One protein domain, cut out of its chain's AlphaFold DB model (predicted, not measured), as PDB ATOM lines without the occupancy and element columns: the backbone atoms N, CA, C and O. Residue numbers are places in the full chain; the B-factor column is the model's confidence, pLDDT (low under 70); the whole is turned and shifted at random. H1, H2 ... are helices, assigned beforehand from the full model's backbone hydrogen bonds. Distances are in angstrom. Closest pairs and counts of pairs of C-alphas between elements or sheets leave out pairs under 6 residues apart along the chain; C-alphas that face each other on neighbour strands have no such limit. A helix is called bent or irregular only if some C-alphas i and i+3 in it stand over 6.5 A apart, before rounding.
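This is residues 10 to 72 of the 292 residues of the protein "Sec-independent protein translocase protein TatB" of Actinomyces massiliensis F0489 (UniProt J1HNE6). A single long helix, H2, makes the long side of an open bracket. At one end the short helix H1 turns off it to make a corner, and at the other end H2 kinks and the last stretch, with the tiny helix H3, folds back on the same side as H1 without reaching it, so that the space between is empty. The printed part has 63 residues, with three named helices in the order H1, H2, H3 and no named strand, and its class is all helix. The whole is extended, with a radius of gyration of the C-alphas of 18.4 A and spans of 51 by 25 by 11 A.

H2 is the longest helix, residues 25 to 58, and measures 40.3 A from first to last C-alpha; it begins at C-alpha 25, (-15.186, 41.624, 0.935), and ends at C-alpha 58, (15.321, 30.442, 24.786). It is irregular, with C-alphas 53 and 56 lying 9.8 A apart, and it has a kink of 77 degrees near residue 52. Before it comes H1, residues 10 to 20, 15.2 A long, which begins at C-alpha 10, (-23.178, 31.440, 8.806). After it comes H3, residues 63 to 66, four residues and 5.0 A long. Residues 67 to 72 follow H3 with no named element.

H2 touches no helix. H1 is close to H2 but not clearly touching, with one pair of C-alphas within 8 A, those of Val 17 and Leu 25 at 7.0 A. Their lines stand about perpendicular at 71 degrees, only just beyond a steep tilt, and their centres are 29.4 A apart. H2 and H3 meet only through their link. H1 and H3 are apart. In H1 every O i to N i+4 pair is within hydrogen-bond range, in H2 27 of 30 are, and H3 is too short for such a pair.

The two C-alphas farthest apart are those of Ile 18 and Pro 56, at 51.2 A, while the first and last printed C-alphas, of Leu 10 and Asp 72, are 24.4 A apart. Residues 29 to 49 and 52 to 57, which belong to H2, stand free, and so do residues 60 to 72, of which 63 to 66 belong to H3. The printed part has no cut. The links from H1 to H2 and from H2 to H3 are both tight, with four residues each. The mean pLDDT of the printed part is 80.7, and residues 53 to 72 are under 70; the mean is 95 in H1, 85 in H2 and 54 in H3.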
ATOM      1  N   LEU A  10     -22.826  31.278  10.221       95.38
ATOM      2  CA  LEU A  10     -23.178  31.440   8.806       95.38
ATOM      3  C   LEU A  10     -24.128  32.638   8.599       95.38
ATOM      4  O   LEU A  10     -23.929  33.423   7.671       95.38
ATOM      5  N   VAL A  11     -25.094  32.852   9.503       96.19
ATOM      6  CA  VAL A  11     -25.947  34.058   9.506       96.19
ATOM      7  C   VAL A  11     -25.120  35.331   9.734       96.19
ATOM      8  O   VAL A  11     -25.325  36.316   9.025       96.19
ATOM      9  N   ILE A  12     -24.148  35.321  10.651       95.06
ATOM     10  CA  ILE A  12     -23.242  36.459  10.891       95.06
ATOM     11  C   ILE A  12     -22.409  36.771   9.638       95.06
ATOM     12  O   ILE A  12     -22.295  37.941   9.263       95.06
ATOM     13  N   ILE A  13     -21.890  35.752   8.940       94.81
ATOM     14  CA  ILE A  13     -21.208  35.937   7.648       94.81
ATOM     15  C   ILE A  13     -22.158  36.555   6.616       94.81
ATOM     16  O   ILE A  13     -21.778  37.518   5.953       94.81
ATOM     17  N   LEU A  14     -23.395  36.064   6.492       95.62
ATOM     18  CA  LEU A  14     -24.372  36.607   5.544       95.62
ATOM     19  C   LEU A  14     -24.692  38.086   5.830       95.62
ATOM     20  O   LEU A  14     -24.709  38.899   4.905       95.62
ATOM     21  N   VAL A  15     -24.871  38.458   7.101       96.44
ATOM     22  CA  VAL A  15     -25.057  39.859   7.516       96.44
ATOM     23  C   VAL A  15     -23.822  40.700   7.175       96.44
ATOM     24  O   VAL A  15     -23.967  41.778   6.603       96.44
ATOM     25  N   ALA A  16     -22.609  40.204   7.436       95.25
ATOM     26  CA  ALA A  16     -21.373  40.905   7.080       95.25
ATOM     27  C   ALA A  16     -21.227  41.104   5.557       95.25
ATOM     28  O   ALA A  16     -20.849  42.190   5.118       95.25
ATOM     29  N   VAL A  17     -21.588  40.101   4.743       95.12
ATOM     30  CA  VAL A  17     -21.617  40.189   3.269       95.12
ATOM     31  C   VAL A  17     -22.591  41.265   2.789       95.12
ATOM     32  O   VAL A  17     -22.263  42.003   1.861       95.12
ATOM     33  N   ILE A  18     -23.759  41.393   3.424       96.00
ATOM     34  CA  ILE A  18     -24.764  42.408   3.075       96.00
ATOM     35  C   ILE A  18     -24.299  43.813   3.491       96.00
ATOM     36  O   ILE A  18     -24.392  44.741   2.691       96.00
ATOM     37  N   VAL A  19     -23.758  43.974   4.703       95.75
ATOM     38  CA  VAL A  19     -23.336  45.279   5.254       95.75
ATOM     39  C   VAL A  19     -22.080  45.831   4.567       95.75
ATOM     40  O   VAL A  19     -22.005  47.025   4.294       95.75
ATOM     41  N   ILE A  20     -21.094  44.978   4.266       93.31
ATOM     42  CA  ILE A  20     -19.840  45.376   3.593       93.31
ATOM     43  C   ILE A  20     -20.020  45.411   2.063       93.31
ATOM     44  O   ILE A  20     -19.331  46.155   1.362       93.31
ATOM     45  N   GLY A  21     -20.959  44.619   1.544       94.38
ATOM     46  CA  GLY A  21     -21.181  44.384   0.124       94.38
ATOM     47  C   GLY A  21     -20.281  43.259  -0.420       94.38
ATOM     48  O   GLY A  21     -19.063  43.282  -0.203       94.38
ATOM     49  N   PRO A  22     -20.824  42.302  -1.202       92.69
ATOM     50  CA  PRO A  22     -20.073  41.135  -1.679       92.69
ATOM     51  C   PRO A  22     -18.886  41.494  -2.583       92.69
ATOM     52  O   PRO A  22     -17.916  40.747  -2.630       92.69
ATOM     53  N   GLN A  23     -18.927  42.649  -3.256       92.62
ATOM     54  CA  GLN A  23     -17.828  43.133  -4.099       92.62
ATOM     55  C   GLN A  23     -16.617  43.628  -3.292       92.62
ATOM     56  O   GLN A  23     -15.487  43.535  -3.762       92.62
ATOM     57  N   ARG A  24     -16.822  44.149  -2.071       92.38
ATOM     58  CA  ARG A  24     -15.743  44.739  -1.256       92.38
ATOM     59  C   ARG A  24     -15.055  43.718  -0.352       92.38
ATOM     60  O   ARG A  24     -13.866  43.863  -0.072       92.38
ATOM     61  N   LEU A  25     -15.765  42.675   0.089       92.81
ATOM     62  CA  LEU A  25     -15.186  41.624   0.935       92.81
ATOM     63  C   LEU A  25     -13.903  41.000   0.350       92.81
ATOM     64  O   LEU A  25     -12.911  40.971   1.077       92.81
ATOM     65  N   PRO A  26     -13.836  40.592  -0.937       90.31
ATOM     66  CA  PRO A  26     -12.607  40.065  -1.531       90.31
ATOM     67  C   PRO A  26     -11.412  41.022  -1.436       90.31
ATOM     68  O   PRO A  26     -10.288  40.572  -1.221       90.31
ATOM     69  N   GLU A  27     -11.623  42.337  -1.548       92.56
ATOM     70  CA  GLU A  27     -10.552  43.330  -1.389       92.56
ATOM     71  C   GLU A  27     -10.039  43.400   0.052       92.56
ATOM     72  O   GLU A  27      -8.827  43.468   0.277       92.56
ATOM     73  N   TYR A  28     -10.941  43.371   1.037       93.19
ATOM     74  CA  TYR A  28     -10.566  43.369   2.451       93.19
ATOM     75  C   TYR A  28      -9.900  42.048   2.860       93.19
ATOM     76  O   TYR A  28      -8.875  42.080   3.539       93.19
ATOM     77  N   THR A  29     -10.378  40.897   2.375       93.62
ATOM     78  CA  THR A  29      -9.729  39.593   2.592       93.62
ATOM     79  C   THR A  29      -8.343  39.531   1.942       93.62
ATOM     80  O   THR A  29      -7.417  38.995   2.549       93.62
ATOM     81  N   ARG A  30      -8.143  40.132   0.758       95.25
ATOM     82  CA  ARG A  30      -6.808  40.286   0.139       95.25
ATOM     83  C   ARG A  30      -5.875  41.142   1.005       95.25
ATOM     84  O   ARG A  30      -4.746  40.732   1.257       95.25
ATOM     85  N   LYS A  31      -6.350  42.281   1.525       95.25
ATOM     86  CA  LYS A  31      -5.577  43.145   2.442       95.25
ATOM     87  C   LYS A  31      -5.221  42.418   3.746       95.25
ATOM     88  O   LYS A  31      -4.067  42.460   4.162       95.25
ATOM     89  N   LEU A  32      -6.171  41.695   4.347       96.00
ATOM     90  CA  LEU A  32      -5.958  40.905   5.564       96.00
ATOM     91  C   LEU A  32      -4.960  39.761   5.338       96.00
ATOM     92  O   LEU A  32      -4.006  39.628   6.093       96.00
ATOM     93  N   THR A  33      -5.127  38.962   4.281       95.31
ATOM     94  CA  THR A  33      -4.198  37.859   3.973       95.31
ATOM     95  C   THR A  33      -2.804  38.358   3.594       95.31
ATOM     96  O   THR A  33      -1.818  37.724   3.965       95.31
ATOM     97  N   GLN A  34      -2.678  39.520   2.940       96.38
ATOM     98  CA  GLN A  34      -1.377  40.157   2.714       96.38
ATOM     99  C   GLN A  34      -0.750  40.669   4.023       96.38
ATOM    100  O   GLN A  34       0.456  40.516   4.209       96.38
ATOM    101  N   ALA A  35      -1.543  41.221   4.949       97.12
ATOM    102  CA  ALA A  35      -1.070  41.619   6.275       97.12
ATOM    103  C   ALA A  35      -0.612  40.410   7.108       97.12
ATOM    104  O   ALA A  35       0.475  40.451   7.671       97.12
ATOM    105  N   VAL A  36      -1.373  39.308   7.115       96.56
ATOM    106  CA  VAL A  36      -0.998  38.052   7.794       96.56
ATOM    107  C   VAL A  36       0.271  37.442   7.191       96.56
ATOM    108  O   VAL A  36       1.129  36.987   7.937       96.56
ATOM    109  N   ARG A  37       0.449  37.478   5.860       96.19
ATOM    110  CA  ARG A  37       1.704  37.040   5.214       96.19
ATOM    111  C   ARG A  37       2.903  37.892   5.637       96.19
ATOM    112  O   ARG A  37       3.944  37.332   5.947       96.19
ATOM    113  N   ARG A  38       2.754  39.222   5.683       95.94
ATOM    114  CA  ARG A  38       3.811  40.137   6.156       95.94
ATOM    115  C   ARG A  38       4.120  39.948   7.638       95.94
ATOM    116  O   ARG A  38       5.284  39.962   8.001       95.94
ATOM    117  N   LEU A  39       3.096  39.756   8.472       96.06
ATOM    118  CA  LEU A  39       3.262  39.471   9.896       96.06
ATOM    119  C   LEU A  39       3.965  38.129  10.110       96.06
ATOM    120  O   LEU A  39       4.829  38.049  10.966       96.06
ATOM    121  N   ARG A  40       3.633  37.100   9.321       95.06
ATOM    122  CA  ARG A  40       4.337  35.819   9.368       95.06
ATOM    123  C   ARG A  40       5.817  35.984   9.030       95.06
ATOM    124  O   ARG A  40       6.628  35.588   9.845       95.06
ATOM    125  N   VAL A  41       6.144  36.604   7.892       95.25
ATOM    126  CA  VAL A  41       7.545  36.863   7.508       95.25
ATOM    127  C   VAL A  41       8.255  37.649   8.610       95.25
ATOM    128  O   VAL A  41       9.251  37.179   9.118       95.25
ATOM    129  N   PHE A  42       7.665  38.736   9.117       93.50
ATOM    130  CA  PHE A  42       8.236  39.504  10.230       93.50
ATOM    131  C   PHE A  42       8.428  38.695  11.532       93.50
ATOM    132  O   PHE A  42       9.341  38.988  12.295       93.50
ATOM    133  N   LEU A  43       7.579  37.701  11.816       92.38
ATOM    134  CA  LEU A  43       7.740  36.798  12.966       92.38
ATOM    135  C   LEU A  43       8.790  35.710  12.710       92.38
ATOM    136  O   LEU A  43       9.483  35.330  13.648       92.38
ATOM    137  N   ASP A  44       8.911  35.230  11.472       90.06
ATOM    138  CA  ASP A  44       9.953  34.296  11.045       90.06
ATOM    139  C   ASP A  44      11.331  35.023  11.081       90.06
ATOM    140  O   ASP A  44      12.231  34.560  11.781       90.06
ATOM    141  N   ASP A  45      11.444  36.227  10.495       89.75
ATOM    142  CA  ASP A  45      12.614  37.132  10.544       89.75
ATOM    143  C   ASP A  45      13.016  37.476  11.996       89.75
ATOM    144  O   ASP A  45      14.183  37.397  12.382       89.75
ATOM    145  N   ALA A  46      12.045  37.872  12.833       85.62
ATOM    146  CA  ALA A  46      12.308  38.227  14.226       85.62
ATOM    147  C   ALA A  46      12.705  37.007  15.064       85.62
ATOM    148  O   ALA A  46      13.502  37.145  15.987       85.62
ATOM    149  N   LYS A  47      12.184  35.813  14.752       79.94
ATOM    150  CA  LYS A  47      12.607  34.563  15.395       79.94
ATOM    151  C   LYS A  47      14.047  34.210  15.026       79.94
ATOM    152  O   LYS A  47      14.778  33.765  15.905       79.94
ATOM    153  N   GLU A  48      14.451  34.416  13.774       82.69
ATOM    154  CA  GLU A  48      15.831  34.213  13.321       82.69
ATOM    155  C   GLU A  48      16.785  35.172  14.051       82.69
ATOM    156  O   GLU A  48      17.694  34.718  14.740       82.69
ATOM    157  N   GLN A  49      16.490  36.478  14.051       79.44
ATOM    158  CA  GLN A  49      17.286  37.485  14.766       79.44
ATOM    159  C   GLN A  49      17.336  37.260  16.292       79.44
ATOM    160  O   GLN A  49      18.376  37.470  16.913       79.44
ATOM    161  N   ILE A  50      16.243  36.803  16.914       71.19
ATOM    162  CA  ILE A  50      16.222  36.457  18.346       71.19
ATOM    163  C   ILE A  50      17.027  35.179  18.627       71.19
ATOM    164  O   ILE A  50      17.715  35.115  19.642       71.19
ATOM    165  N   ALA A  51      16.990  34.175  17.748       72.88
ATOM    166  CA  ALA A  51      17.823  32.980  17.891       72.88
ATOM    167  C   ALA A  51      19.322  33.304  17.741       72.88
ATOM    168  O   ALA A  51      20.143  32.732  18.457       72.88
ATOM    169  N   GLU A  52      19.665  34.247  16.858       73.06
ATOM    170  CA  GLU A  52      21.039  34.691  16.602       73.06
ATOM    171  C   GLU A  52      21.606  35.564  17.743       73.06
ATOM    172  O   GLU A  52      22.751  35.368  18.147       73.06
ATOM    173  N   GLU A  53      20.813  36.482  18.320       66.88
ATOM    174  CA  GLU A  53      21.266  37.372  19.409       66.88
ATOM    175  C   GLU A  53      21.133  36.782  20.831       66.88
ATOM    176  O   GLU A  53      21.854  37.225  21.728       66.88
ATOM    177  N   VAL A  54      20.227  35.820  21.074       59.94
ATOM    178  CA  VAL A  54      19.910  35.311  22.435       59.94
ATOM    179  C   VAL A  54      20.391  33.869  22.675       59.94
ATOM    180  O   VAL A  54      20.571  33.460  23.821       59.94
ATOM    181  N   GLY A  55      20.667  33.097  21.620       63.12
ATOM    182  CA  GLY A  55      21.231  31.750  21.742       63.12
ATOM    183  C   GLY A  55      20.315  30.738  22.465       63.12
ATOM    184  O   GLY A  55      19.090  30.890  22.474       63.12
ATOM    185  N   PRO A  56      20.879  29.666  23.061       60.50
ATOM    186  CA  PRO A  56      20.096  28.557  23.617       60.50
ATOM    187  C   PRO A  56      19.312  28.890  24.898       60.50
ATOM    188  O   PRO A  56      18.511  28.066  25.327       60.50
ATOM    189  N   GLU A  57      19.447  30.085  25.481       56.12
ATOM    190  CA  GLU A  57      18.699  30.481  26.691       56.12
ATOM    191  C   GLU A  57      17.172  30.599  26.451       56.12
ATOM    192  O   GLU A  57      16.385  30.631  27.396       56.12
ATOM    193  N   LEU A  58      16.731  30.592  25.183       54.34
ATOM    194  CA  LEU A  58      15.321  30.442  24.786       54.34
ATOM    195  C   LEU A  58      14.920  29.005  24.396       54.34
ATOM    196  O   LEU A  58      13.735  28.748  24.195       54.34
ATOM    197  N   ALA A  59      15.865  28.066  24.297       54.25
ATOM    198  CA  ALA A  59      15.566  26.650  24.067       54.25
ATOM    199  C   ALA A  59      15.100  25.959  25.361       54.25
ATOM    200  O   ALA A  59      14.142  25.189  25.326       54.25
ATOM    201  N   ASP A  60      15.704  26.314  26.502       54.91
ATOM    202  CA  ASP A  60      15.269  25.867  27.836       54.91
ATOM    203  C   ASP A  60      13.879  26.422  28.217       54.91
ATOM    204  O   ASP A  60      13.143  25.815  28.997       54.91
ATOM    205  N   LEU A  61      13.465  27.549  27.624       54.72
ATOM    206  CA  LEU A  61      12.136  28.149  27.792       54.72
ATOM    207  C   LEU A  61      11.104  27.593  26.790       54.72
ATOM    208  O   LEU A  61      10.439  28.348  26.083       54.72
ATOM    209  N   ASN A  62      10.973  26.260  26.768       50.06
ATOM    210  CA  ASN A  62       9.903  25.463  26.145       50.06
ATOM    211  C   ASN A  62       9.188  26.105  24.941       50.06
ATOM    212  O   ASN A  62       8.002  26.437  24.991       50.06
ATOM    213  N   LEU A  63       9.871  26.161  23.794       51.38
ATOM    214  CA  LEU A  63       9.243  26.552  22.524       51.38
ATOM    215  C   LEU A  63       8.053  25.635  22.143       51.38
ATOM    216  O   LEU A  63       7.158  26.051  21.408       51.38
ATOM    217  N   SER A  64       8.012  24.415  22.692       53.66
ATOM    218  CA  SER A  64       6.904  23.451  22.602       53.66
ATOM    219  C   SER A  64       5.608  23.925  23.276       53.66
ATOM    220  O   SER A  64       4.526  23.654  22.758       53.66
ATOM    221  N   ASP A  65       5.700  24.671  24.384       55.50
ATOM    222  CA  ASP A  65       4.552  25.326  25.034       55.50
ATOM    223  C   ASP A  65       4.141  26.622  24.310       55.50
ATOM    224  O   ASP A  65       3.192  27.290  24.714       55.50
ATOM    225  N   LEU A  66       4.833  26.981  23.221       54.88
ATOM    226  CA  LEU A  66       4.550  28.145  22.381       54.88
ATOM    227  C   LEU A  66       4.131  27.779  20.945       54.88
ATOM    228  O   LEU A  66       3.905  28.679  20.134       54.88
ATOM    229  N   ASP A  67       3.982  26.487  20.615       54.72
ATOM    230  CA  ASP A  67       3.434  26.055  19.323       54.72
ATOM    231  C   ASP A  67       1.925  26.378  19.261       54.72
ATOM    232  O   ASP A  67       1.128  25.761  19.981       54.72
ATOM    233  N   PRO A  68       1.478  27.300  18.381       56.94
ATOM    234  CA  PRO A  68       0.097  27.784  18.351       56.94
ATOM    235  C   PRO A  68      -0.937  26.729  17.919       56.94
ATOM    236  O   PRO A  68      -2.127  27.040  17.855       56.94
ATOM    237  N   ARG A  69      -0.516  25.499  17.594       60.50
ATOM    238  CA  ARG A  69      -1.411  24.360  17.330       60.50
ATOM    239  C   ARG A  69      -1.621  23.453  18.542       60.50
ATOM    240  O   ARG A  69      -2.682  22.841  18.629       60.50
ATOM    241  N   ASN A  70      -0.647  23.394  19.453       63.50
ATOM    242  CA  ASN A  70      -0.694  22.584  20.675       63.50
ATOM    243  C   ASN A  70      -0.956  23.421  21.939       63.50
ATOM    244  O   ASN A  70      -1.310  22.866  22.978       63.50
ATOM    245  N   TYR A  71      -0.881  24.751  21.830       56.91
ATOM    246  CA  TYR A  71      -1.397  25.718  22.798       56.91
ATOM    247  C   TYR A  71      -2.939  25.674  22.863       56.91
ATOM    248  O   TYR A  71      -3.615  26.635  22.491       56.91
ATOM    249  N   ASP A  72      -3.525  24.544  23.287       58.91
ATOM    250  CA  ASP A  72      -4.972  24.429  23.508       58.91
ATOM    251  C   ASP A  72      -5.362  25.428  24.606       58.91
ATOM    252  O   ASP A  72      -5.035  25.197  25.773       58.91
TER     253      ASP A  72